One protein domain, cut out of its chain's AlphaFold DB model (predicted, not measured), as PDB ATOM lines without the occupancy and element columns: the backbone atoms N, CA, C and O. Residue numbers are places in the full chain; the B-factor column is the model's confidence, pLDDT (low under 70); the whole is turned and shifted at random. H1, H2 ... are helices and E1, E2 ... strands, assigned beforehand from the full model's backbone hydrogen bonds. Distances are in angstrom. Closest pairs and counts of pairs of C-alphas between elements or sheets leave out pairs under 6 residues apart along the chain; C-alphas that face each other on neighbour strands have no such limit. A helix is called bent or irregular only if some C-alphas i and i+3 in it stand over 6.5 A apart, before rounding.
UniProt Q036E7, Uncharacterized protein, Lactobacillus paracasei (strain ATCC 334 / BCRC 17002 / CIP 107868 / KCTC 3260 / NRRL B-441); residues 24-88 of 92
ATOM      1  N   ASP A  24      36.421 -54.505 -13.611       92.00
ATOM      2  CA  ASP A  24      37.292 -53.464 -14.176       92.00
ATOM      3  C   ASP A  24      36.715 -52.043 -14.040       92.00
ATOM      4  O   ASP A  24      37.438 -51.049 -14.122       92.00
ATOM      5  N   ARG A  25      35.402 -51.917 -13.810       91.88
ATOM      6  CA  ARG A  25      34.737 -50.619 -13.598       91.88
ATOM      7  C   ARG A  25      34.877 -50.096 -12.179       91.88
ATOM      8  O   ARG A  25      34.457 -48.968 -11.916       91.88
ATOM      9  N   TYR A  26      35.439 -50.883 -11.271       94.31
ATOM     10  CA  TYR A  26      35.498 -50.562  -9.860       94.31
ATOM     11  C   TYR A  26      36.864 -50.885  -9.262       94.31
ATOM     12  O   TYR A  26      37.550 -51.823  -9.652       94.31
ATOM     13  N   LEU A  27      37.245 -50.103  -8.263       95.06
ATOM     14  CA  LEU A  27      38.468 -50.290  -7.497       95.06
ATOM     15  C   LEU A  27      38.119 -50.402  -6.021       95.06
ATOM     16  O   LEU A  27      37.219 -49.720  -5.530       95.06
ATOM     17  N   LEU A  28      38.859 -51.239  -5.306       95.31
ATOM     18  CA  LEU A  28      38.894 -51.198  -3.858       95.31
ATOM     19  C   LEU A  28      39.877 -50.104  -3.448       95.31
ATOM     20  O   LEU A  28      41.071 -50.192  -3.728       95.31
ATOM     21  N   ILE A  29      39.370 -49.086  -2.766       95.44
ATOM     22  CA  ILE A  29      40.197 -48.025  -2.208       95.44
ATOM     23  C   ILE A  29      40.369 -48.226  -0.712       95.44
ATOM     24  O   ILE A  29      39.430 -48.622  -0.017       95.44
ATOM     25  N   LYS A  30      41.577 -47.956  -0.218       94.25
ATOM     26  CA  LYS A  30      41.893 -47.951   1.211       94.25
ATOM     27  C   LYS A  30      42.635 -46.670   1.556       94.25
ATOM     28  O   LYS A  30      43.558 -46.268   0.849       94.25
ATOM     29  N   GLY A  31      42.241 -46.056   2.661       94.12
ATOM     30  CA  GLY A  31      42.875 -44.851   3.184       94.12
ATOM     31  C   GLY A  31      42.999 -44.904   4.698       94.12
ATOM     32  O   GLY A  31      42.341 -45.709   5.366       94.12
ATOM     33  N   GLY A  32      43.851 -44.043   5.248       93.69
ATOM     34  CA  GLY A  32      43.956 -43.859   6.685       93.69
ATOM     35  C   GLY A  32      42.696 -43.205   7.269       93.69
ATOM     36  O   GLY A  32      41.862 -42.662   6.542       93.69
ATOM     37  N   PRO A  33      42.544 -43.205   8.603       88.00
ATOM     38  CA  PRO A  33      41.358 -42.652   9.261       88.00
ATOM     39  C   PRO A  33      41.199 -41.139   9.028       88.00
ATOM     40  O   PRO A  33      40.083 -40.633   9.034       88.00
ATOM     41  N   ASN A  34      42.302 -40.430   8.766       89.44
ATOM     42  CA  ASN A  34      42.302 -38.995   8.474       89.44
ATOM     43  C   ASN A  34      42.068 -38.669   6.990       89.44
ATOM     44  O   ASN A  34      41.831 -37.510   6.659       89.44
ATOM     45  N   ASP A  35      42.122 -39.668   6.105       89.81
ATOM     46  CA  ASP A  35      41.963 -39.471   4.659       89.81
ATOM     47  C   ASP A  35      40.489 -39.523   4.230       89.81
ATOM     48  O   ASP A  35      40.147 -39.149   3.108       89.81
ATOM     49  N   LEU A  36      39.590 -39.963   5.121       90.44
ATOM     50  CA  LEU A  36      38.158 -40.062   4.855       90.44
ATOM     51  C   LEU A  36      37.490 -38.682   4.895       90.44
ATOM     52  O   LEU A  36      36.929 -38.255   5.903       90.44
ATOM     53  N   THR A  37      37.523 -37.975   3.769       90.56
ATOM     54  CA  THR A  37      36.796 -36.707   3.618       90.56
ATOM     55  C   THR A  37      35.310 -36.935   3.329       90.56
ATOM     56  O   THR A  37      34.902 -37.999   2.861       90.56
ATOM     57  N   ALA A  38      34.481 -35.906   3.542       89.31
ATOM     58  CA  ALA A  38      33.059 -35.955   3.193       89.31
ATOM     59  C   ALA A  38      32.821 -36.219   1.692       89.31
ATOM     60  O   ALA A  38      31.877 -36.921   1.342       89.31
ATOM     61  N   ALA A  39      33.694 -35.700   0.820       88.75
ATOM     62  CA  ALA A  39      33.617 -35.928  -0.622       88.75
ATOM     63  C   ALA A  39      33.884 -37.398  -0.973       88.75
ATOM     64  O   ALA A  39      33.127 -38.000  -1.726       88.75
ATOM     65  N   ILE A  40      34.912 -37.995  -0.363       90.25
ATOM     66  CA  ILE A  40      35.226 -39.415  -0.549       90.25
ATOM     67  C   ILE A  40      34.083 -40.271  -0.007       90.25
ATOM     68  O   ILE A  40      33.556 -41.118  -0.717       90.25
ATOM     69  N   LYS A  41      33.616 -39.989   1.212       89.44
ATOM     70  CA  LYS A  41      32.506 -40.707   1.845       89.44
ATOM     71  C   LYS A  41      31.208 -40.682   1.025       89.44
ATOM     72  O   LYS A  41      30.472 -41.659   1.065       89.44
ATOM     73  N   ALA A  42      30.930 -39.602   0.294       88.00
ATOM     74  CA  ALA A  42      29.729 -39.479  -0.535       88.00
ATOM     75  C   ALA A  42      29.772 -40.327  -1.820       88.00
ATOM     76  O   ALA A  42      28.725 -40.753  -2.301       88.00
ATOM     77  N   THR A  43      30.962 -40.573  -2.368       88.50
ATOM     78  CA  THR A  43      31.144 -41.351  -3.606       88.50
ATOM     79  C   THR A  43      31.432 -42.828  -3.331       88.50
ATOM     80  O   THR A  43      31.154 -43.690  -4.163       88.50
ATOM     81  N   LEU A  44      31.991 -43.132  -2.161       90.44
ATOM     82  CA  LEU A  44      32.456 -44.461  -1.797       90.44
ATOM     83  C   LEU A  44      31.280 -45.412  -1.544       90.44
ATOM     84  O   LEU A  44      30.411 -45.175  -0.706       90.44
ATOM     85  N   ILE A  45      31.268 -46.520  -2.274       91.38
ATOM     86  CA  ILE A  45      30.214 -47.523  -2.226       91.38
ATOM     87  C   ILE A  45      30.594 -48.571  -1.184       91.38
ATOM     88  O   ILE A  45      31.676 -49.159  -1.232       91.38
ATOM     89  N   GLY A  46      29.698 -48.822  -0.229       90.38
ATOM     90  CA  GLY A  46      29.914 -49.858   0.778       90.38
ATOM     91  C   GLY A  46      31.005 -49.548   1.797       90.38
ATOM     92  O   GLY A  46      31.725 -50.462   2.198       90.38
ATOM     93  N   LEU A  47      31.114 -48.279   2.200       92.06
ATOM     94  CA  LEU A  47      32.073 -47.794   3.189       92.06
ATOM     95  C   LEU A  47      32.198 -48.721   4.401       92.06
ATOM     96  O   LEU A  47      31.218 -49.039   5.079       92.06
ATOM     97  N   GLN A  48      33.435 -49.099   4.696       89.75
ATOM     98  CA  GLN A  48      33.807 -49.848   5.878       89.75
ATOM     99  C   GLN A  48      34.856 -49.059   6.652       89.75
ATOM    100  O   GLN A  48      35.998 -48.931   6.224       89.75
ATOM    101  N   GLU A  49      34.453 -48.519   7.798       91.12
ATOM    102  CA  GLU A  49      35.331 -47.771   8.695       91.12
ATOM    103  C   GLU A  49      35.889 -48.705   9.774       91.12
ATOM    104  O   GLU A  49      35.195 -49.577  10.301       91.12
ATOM    105  N   SER A  50      37.161 -48.523  10.107       89.50
ATOM    106  CA  SER A  50      37.863 -49.259  11.151       89.50
ATOM    107  C   SER A  50      38.821 -48.321  11.895       89.50
ATOM    108  O   SER A  50      39.173 -47.261  11.377       89.50
ATOM    109  N   PRO A  51      39.313 -48.695  13.088       88.88
ATOM    110  CA  PRO A  51      40.256 -47.857  13.831       88.88
ATOM    111  C   PRO A  51      41.567 -47.565  13.084       88.88
ATOM    112  O   PRO A  51      42.243 -46.588  13.392       88.88
ATOM    113  N   VAL A  52      41.934 -48.412  12.118       89.19
ATOM    114  CA  VAL A  52      43.173 -48.289  11.333       89.19
ATOM    115  C   VAL A  52      42.977 -47.568   9.996       89.19
ATOM    116  O   VAL A  52      43.957 -47.312   9.304       89.19
ATOM    117  N   GLY A  53      41.740 -47.220   9.630       93.31
ATOM    118  CA  GLY A  53      41.421 -46.583   8.355       93.31
ATOM    119  C   GLY A  53      40.075 -47.014   7.797       93.31
ATOM    120  O   GLY A  53      39.244 -47.579   8.507       93.31
ATOM    121  N   PHE A  54      39.861 -46.773   6.512       94.06
ATOM    122  CA  PHE A  54      38.632 -47.163   5.831       94.06
ATOM    123  C   PHE A  54      38.919 -47.900   4.531       94.06
ATOM    124  O   PHE A  54      40.001 -47.789   3.949       94.06
ATOM    125  N   SER A  55      37.913 -48.628   4.066       93.81
ATOM    126  CA  SER A  55      37.900 -49.206   2.737       93.81
ATOM    127  C   SER A  55      36.524 -49.129   2.095       93.81
ATOM    128  O   SER A  55      35.502 -48.974   2.766       93.81
ATOM    129  N   GLY A  56      36.501 -49.264   0.777       94.00
ATOM    130  CA  GLY A  56      35.300 -49.601   0.029       94.00
ATOM    131  C   GLY A  56      35.491 -49.377  -1.456       94.00
ATOM    132  O   GLY A  56      36.614 -49.223  -1.933       94.00
ATOM    133  N   VAL A  57      34.391 -49.430  -2.190       95.06
ATOM    134  CA  VAL A  57      34.434 -49.514  -3.644       95.06
ATOM    135  C   VAL A  57      34.286 -48.134  -4.268       95.06
ATOM    136  O   VAL A  57      33.437 -47.342  -3.863       95.06
ATOM    137  N   TRP A  58      35.105 -47.858  -5.277       94.31
ATOM    138  CA  TRP A  58      35.128 -46.602  -6.016       94.31
ATOM    139  C   TRP A  58      35.008 -46.845  -7.524       94.31
ATOM    140  O   TRP A  58      35.591 -47.811  -8.017       94.31
ATOM    141  N   PRO A  59      34.288 -45.999  -8.282       93.25
ATOM    142  CA  PRO A  59      34.249 -46.088  -9.743       93.25
ATOM    143  C   PRO A  59      35.629 -45.831 -10.371       93.25
ATOM    144  O   PRO A  59      36.235 -44.784 -10.148       93.25
ATOM    145  N   ALA A  60      36.137 -46.768 -11.171       93.12
ATOM    146  CA  ALA A  60      37.481 -46.682 -11.753       93.12
ATOM    147  C   ALA A  60      37.660 -45.460 -12.677       93.12
ATOM    148  O   ALA A  60      38.737 -44.871 -12.739       93.12
ATOM    149  N   ASP A  61      36.590 -45.022 -13.345       92.25
ATOM    150  CA  ASP A  61      36.559 -43.814 -14.180       92.25
ATOM    151  C   ASP A  61      36.716 -42.509 -13.379       92.25
ATOM    152  O   ASP A  61      37.104 -41.481 -13.932       92.25
ATOM    153  N   GLN A  62      36.473 -42.554 -12.069       91.38
ATOM    154  CA  GLN A  62      36.637 -41.435 -11.140       91.38
ATOM    155  C   GLN A  62      37.898 -41.568 -10.279       91.38
ATOM    156  O   GLN A  62      38.081 -40.787  -9.343       91.38
ATOM    157  N   ALA A  63      38.780 -42.533 -10.555       89.50
ATOM    158  CA  ALA A  63      39.989 -42.758  -9.757       89.50
ATOM    159  C   ALA A  63      40.916 -41.528  -9.717       89.50
ATOM    160  O   ALA A  63      41.576 -41.284  -8.713       89.50
ATOM    161  N   ALA A  64      40.900 -40.696 -10.764       89.06
ATOM    162  CA  ALA A  64      41.663 -39.447 -10.830       89.06
ATOM    163  C   ALA A  64      41.241 -38.386  -9.789       89.06
ATOM    164  O   ALA A  64      41.944 -37.395  -9.612       89.06
ATOM    165  N   MET A  65      40.090 -38.557  -9.125       88.62
ATOM    166  CA  MET A  65      39.619 -37.665  -8.056       88.62
ATOM    167  C   MET A  65      40.165 -38.051  -6.676       88.62
ATOM    168  O   MET A  65      39.974 -37.305  -5.713       88.62
ATOM    169  N   LEU A  66      40.790 -39.224  -6.560       89.12
ATOM    170  CA  LEU A  66      41.354 -39.703  -5.307       89.12
ATOM    171  C   LEU A  66      42.691 -39.008  -5.037       89.12
ATOM    172  O   LEU A  66      43.468 -38.792  -5.966       89.12
ATOM    173  N   PRO A  67      42.988 -38.669  -3.775       87.88
ATOM    174  CA  PRO A  67      44.302 -38.171  -3.417       87.88
ATOM    175  C   PRO A  67      45.368 -39.272  -3.543       87.88
ATOM    176  O   PRO A  67      45.098 -40.455  -3.323       87.88
ATOM    177  N   ASP A  68      46.600 -38.864  -3.855       87.12
ATOM    178  CA  ASP A  68      47.730 -39.765  -4.145       87.12
ATOM    179  C   ASP A  68      48.125 -40.686  -2.977       87.12
ATOM    180  O   ASP A  68      48.843 -41.666  -3.160       87.12
ATOM    181  N   ASN A  69      47.680 -40.377  -1.759       88.75
ATOM    182  CA  ASN A  69      47.964 -41.166  -0.564       88.75
ATOM    183  C   ASN A  69      47.017 -42.363  -0.370       88.75
ATOM    184  O   ASN A  69      47.137 -43.074   0.628       88.75
ATOM    185  N   MET A  70      46.088 -42.595  -1.301       91.56
ATOM    186  CA  MET A  70      45.178 -43.736  -1.254       91.56
ATOM    187  C   MET A  70      45.743 -44.967  -1.944       91.56
ATOM    188  O   MET A  70      46.320 -44.905  -3.028       91.56
ATOM    189  N   ILE A  71      45.492 -46.120  -1.332       94.19
ATOM    190  CA  ILE A  71      45.791 -47.417  -1.926       94.19
ATOM    191  C   ILE A  71      44.633 -47.788  -2.848       94.19
ATOM    192  O   ILE A  71      43.478 -47.779  -2.419       94.19
ATOM    193  N   GLN A  72      44.953 -48.129  -4.094       94.69
ATOM    194  CA  GLN A  72      44.003 -48.578  -5.111       94.69
ATOM    195  C   GLN A  72      44.318 -50.031  -5.470       94.69
ATOM    196  O   GLN A  72      45.426 -50.343  -5.906       94.69
ATOM    197  N   GLU A  73      43.351 -50.920  -5.279       94.75
ATOM    198  CA  GLU A  73      43.464 -52.351  -5.562       94.75
ATOM    199  C   GLU A  73      42.332 -52.796  -6.503       94.75
ATOM    200  O   GLU A  73      41.234 -52.232  -6.455       94.75
ATOM    201  N   PRO A  74      42.552 -53.825  -7.342       93.62
ATOM    202  CA  PRO A  74      41.462 -54.489  -8.046       93.62
ATOM    203  C   PRO A  74      40.424 -55.009  -7.047       93.62
ATOM    204  O   PRO A  74      40.782 -55.592  -6.022       93.62
ATOM    205  N   VAL A  75      39.142 -54.805  -7.341       93.75
ATOM    206  CA  VAL A  75      38.059 -55.338  -6.511       93.75
ATOM    207  C   VAL A  75      37.742 -56.782  -6.913       93.75
ATOM    208  O   VAL A  75      37.787 -57.132  -8.092       93.75
ATOM    209  N   ASP A  76      37.398 -57.623  -5.939       91.69
ATOM    210  CA  ASP A  76      36.840 -58.951  -6.195       91.69
ATOM    211  C   ASP A  76      35.301 -58.935  -6.176       91.69
ATOM    212  O   ASP A  76      34.650 -57.979  -5.741       91.69
ATOM    213  N   LEU A  77      34.694 -60.012  -6.680       88.19
ATOM    214  CA  LEU A  77      33.237 -60.114  -6.761       88.19
ATOM    215  C   LEU A  77      32.577 -60.048  -5.376       88.19
ATOM    216  O   LEU A  77      31.545 -59.400  -5.232       88.19
ATOM    217  N   GLU A  78      33.153 -60.700  -4.365       89.19
ATOM    218  CA  GLU A  78      32.580 -60.726  -3.017       89.19
ATOM    219  C   GLU A  78      32.519 -59.318  -2.412       89.19
ATOM    220  O   GLU A  78      31.453 -58.863  -1.992       89.19
ATOM    221  N   THR A  79      33.634 -58.590  -2.446       90.50
ATOM    222  CA  THR A  79      33.733 -57.212  -1.961       90.50
ATOM    223  C   THR A  79      32.786 -56.298  -2.720       90.50
ATOM    224  O   THR A  79      32.078 -55.504  -2.097       90.50
ATOM    225  N   LEU A  80      32.713 -56.432  -4.049       90.12
ATOM    226  CA  LEU A  80      31.797 -55.648  -4.871       90.12
ATOM    227  C   LEU A  80      30.333 -55.913  -4.493       90.12
ATOM    228  O   LEU A  80      29.560 -54.972  -4.318       90.12
ATOM    229  N   MET A  81      29.952 -57.180  -4.304       87.62
ATOM    230  CA  MET A  81      28.596 -57.558  -3.901       87.62
ATOM    231  C   MET A  81      28.245 -57.052  -2.501       87.62
ATOM    232  O   MET A  81      27.149 -56.529  -2.300       87.62
ATOM    233  N   ILE A  82      29.167 -57.165  -1.542       88.56
ATOM    234  CA  ILE A  82      28.989 -56.615  -0.192       88.56
ATOM    235  C   ILE A  82      28.827 -55.097  -0.271       88.56
ATOM    236  O   ILE A  82      27.937 -54.537   0.372       88.56
ATOM    237  N   ALA A  83      29.659 -54.427  -1.066       88.56
ATOM    238  CA  ALA A  83      29.617 -52.983  -1.203       88.56
ATOM    239  C   ALA A  83      28.300 -52.506  -1.816       88.56
ATOM    240  O   ALA A  83      27.692 -51.564  -1.315       88.56
ATOM    241  N   PHE A  84      27.815 -53.197  -2.843       85.81
ATOM    242  CA  PHE A  84      26.513 -52.954  -3.457       85.81
ATOM    243  C   PHE A  84      25.345 -53.244  -2.514       85.81
ATOM    244  O   PHE A  84      24.415 -52.443  -2.434       85.81
ATOM    245  N   GLY A  85      25.418 -54.328  -1.738       81.31
ATOM    246  CA  GLY A  85      24.427 -54.642  -0.708       81.31
ATOM    247  C   GLY A  85      24.365 -53.587   0.401       81.31
ATOM    248  O   GLY A  85      23.284 -53.282   0.891       81.31
ATOM    249  N   LYS A  86      25.508 -52.989   0.761       75.69
ATOM    250  CA  LYS A  86      25.609 -51.897   1.745       75.69
ATOM    251  C   LYS A  86      25.258 -50.519   1.164       75.69
ATOM    252  O   LYS A  86      24.768 -49.664   1.893       75.69
ATOM    253  N   GLY A  87      25.526 -50.294  -0.125       60.88
ATOM    254  CA  GLY A  87      25.198 -49.065  -0.858       60.88
ATOM    255  C   GLY A  87      23.714 -48.947  -1.218       60.88
ATOM    256  O   GLY A  87      23.236 -47.862  -1.548       60.88
ATOM    257  N   GLY A  88      22.965 -50.046  -1.112       46.78
ATOM    258  CA  GLY A  88      21.514 -50.014  -1.064       46.78
ATOM    259  C   GLY A  88      21.063 -49.437   0.268       46.78
ATOM    260  O   GLY A  88      20.877 -50.179   1.225       46.78
TER     261      GLY A  88
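What this domain is: This is residues 24 to 88 of the 92 residues of an uncharacterized protein of Lactobacillus paracasei (strain ATCC 334 / BCRC 17002 / CIP 107868 / KCTC 3260 / NRRL B-441) (UniProt Q036E7). A twisted sheet of four strands forms the body, with H3 packed across one face over E2 and E3, and the short H2 over E1 on the opposite face. H1 only grazes the sheet. The printed part has 65 residues, in the order E1, H1, E2, E3, H2, E4, H3; the sheet runs E2, E3, E1, E4, all antiparallel, and the class is mixed. It is compact, with a radius of gyration of the C-alphas of 10.7 A and spans of 27 by 24 by 18 A.

How they stand to each other: E1, residues 26 to 31, is an inner strand. H1, residues 38 to 43, grazes the sheet with residues 40 to 43. E2, residues 45 to 50, and E3, residues 53 to 59, form a hairpin, with N 48 and O 55 within hydrogen-bond range at 2.8 A. E3 is antiparallel to E1; N 29 and O 56 are 2.9 A apart. H2, residues 60 to 65, is irregular, C-alphas 61 and 64 being 7.5 A apart; 0 of 2 O i to N i+4 pairs but 2 of 3 O i to N i+3 pairs are within range. It runs along E1, at 12 degrees on the local plane, which rests on just 6 C-alphas of the sheet. E4, residues 71 to 74, is antiparallel to E1, with N 28 and O 73 at 2.8 A. E1, H1, E2 and E3, H2, E4 are split strand-helix-strand units, two same-way strands with another between them, both crossovers right-handed. H3, residues 77 to 87, runs across E2 at 83 degrees on the local plane, 7.4 A over the sheet; its closest C-alpha to E2 is Ala 83, 3.7 A from that of Gly 46. In H1 and H3 every O i to N i+4 pair is within range.

Where its parts are: E1 begins at C-alpha 26 (35.498, -50.562, -9.860) and is 16.0 A long; E3 is 19.5 A. H3, 14.9 A, ends at C-alpha 87 (25.198, -49.065, -0.858).

The domain as a whole: The C-alphas of Asp 24 and Pro 51 are farthest apart, 28.7 A. The printed part has no cut and no long link. Residues 87 to 88 have pLDDT under 70.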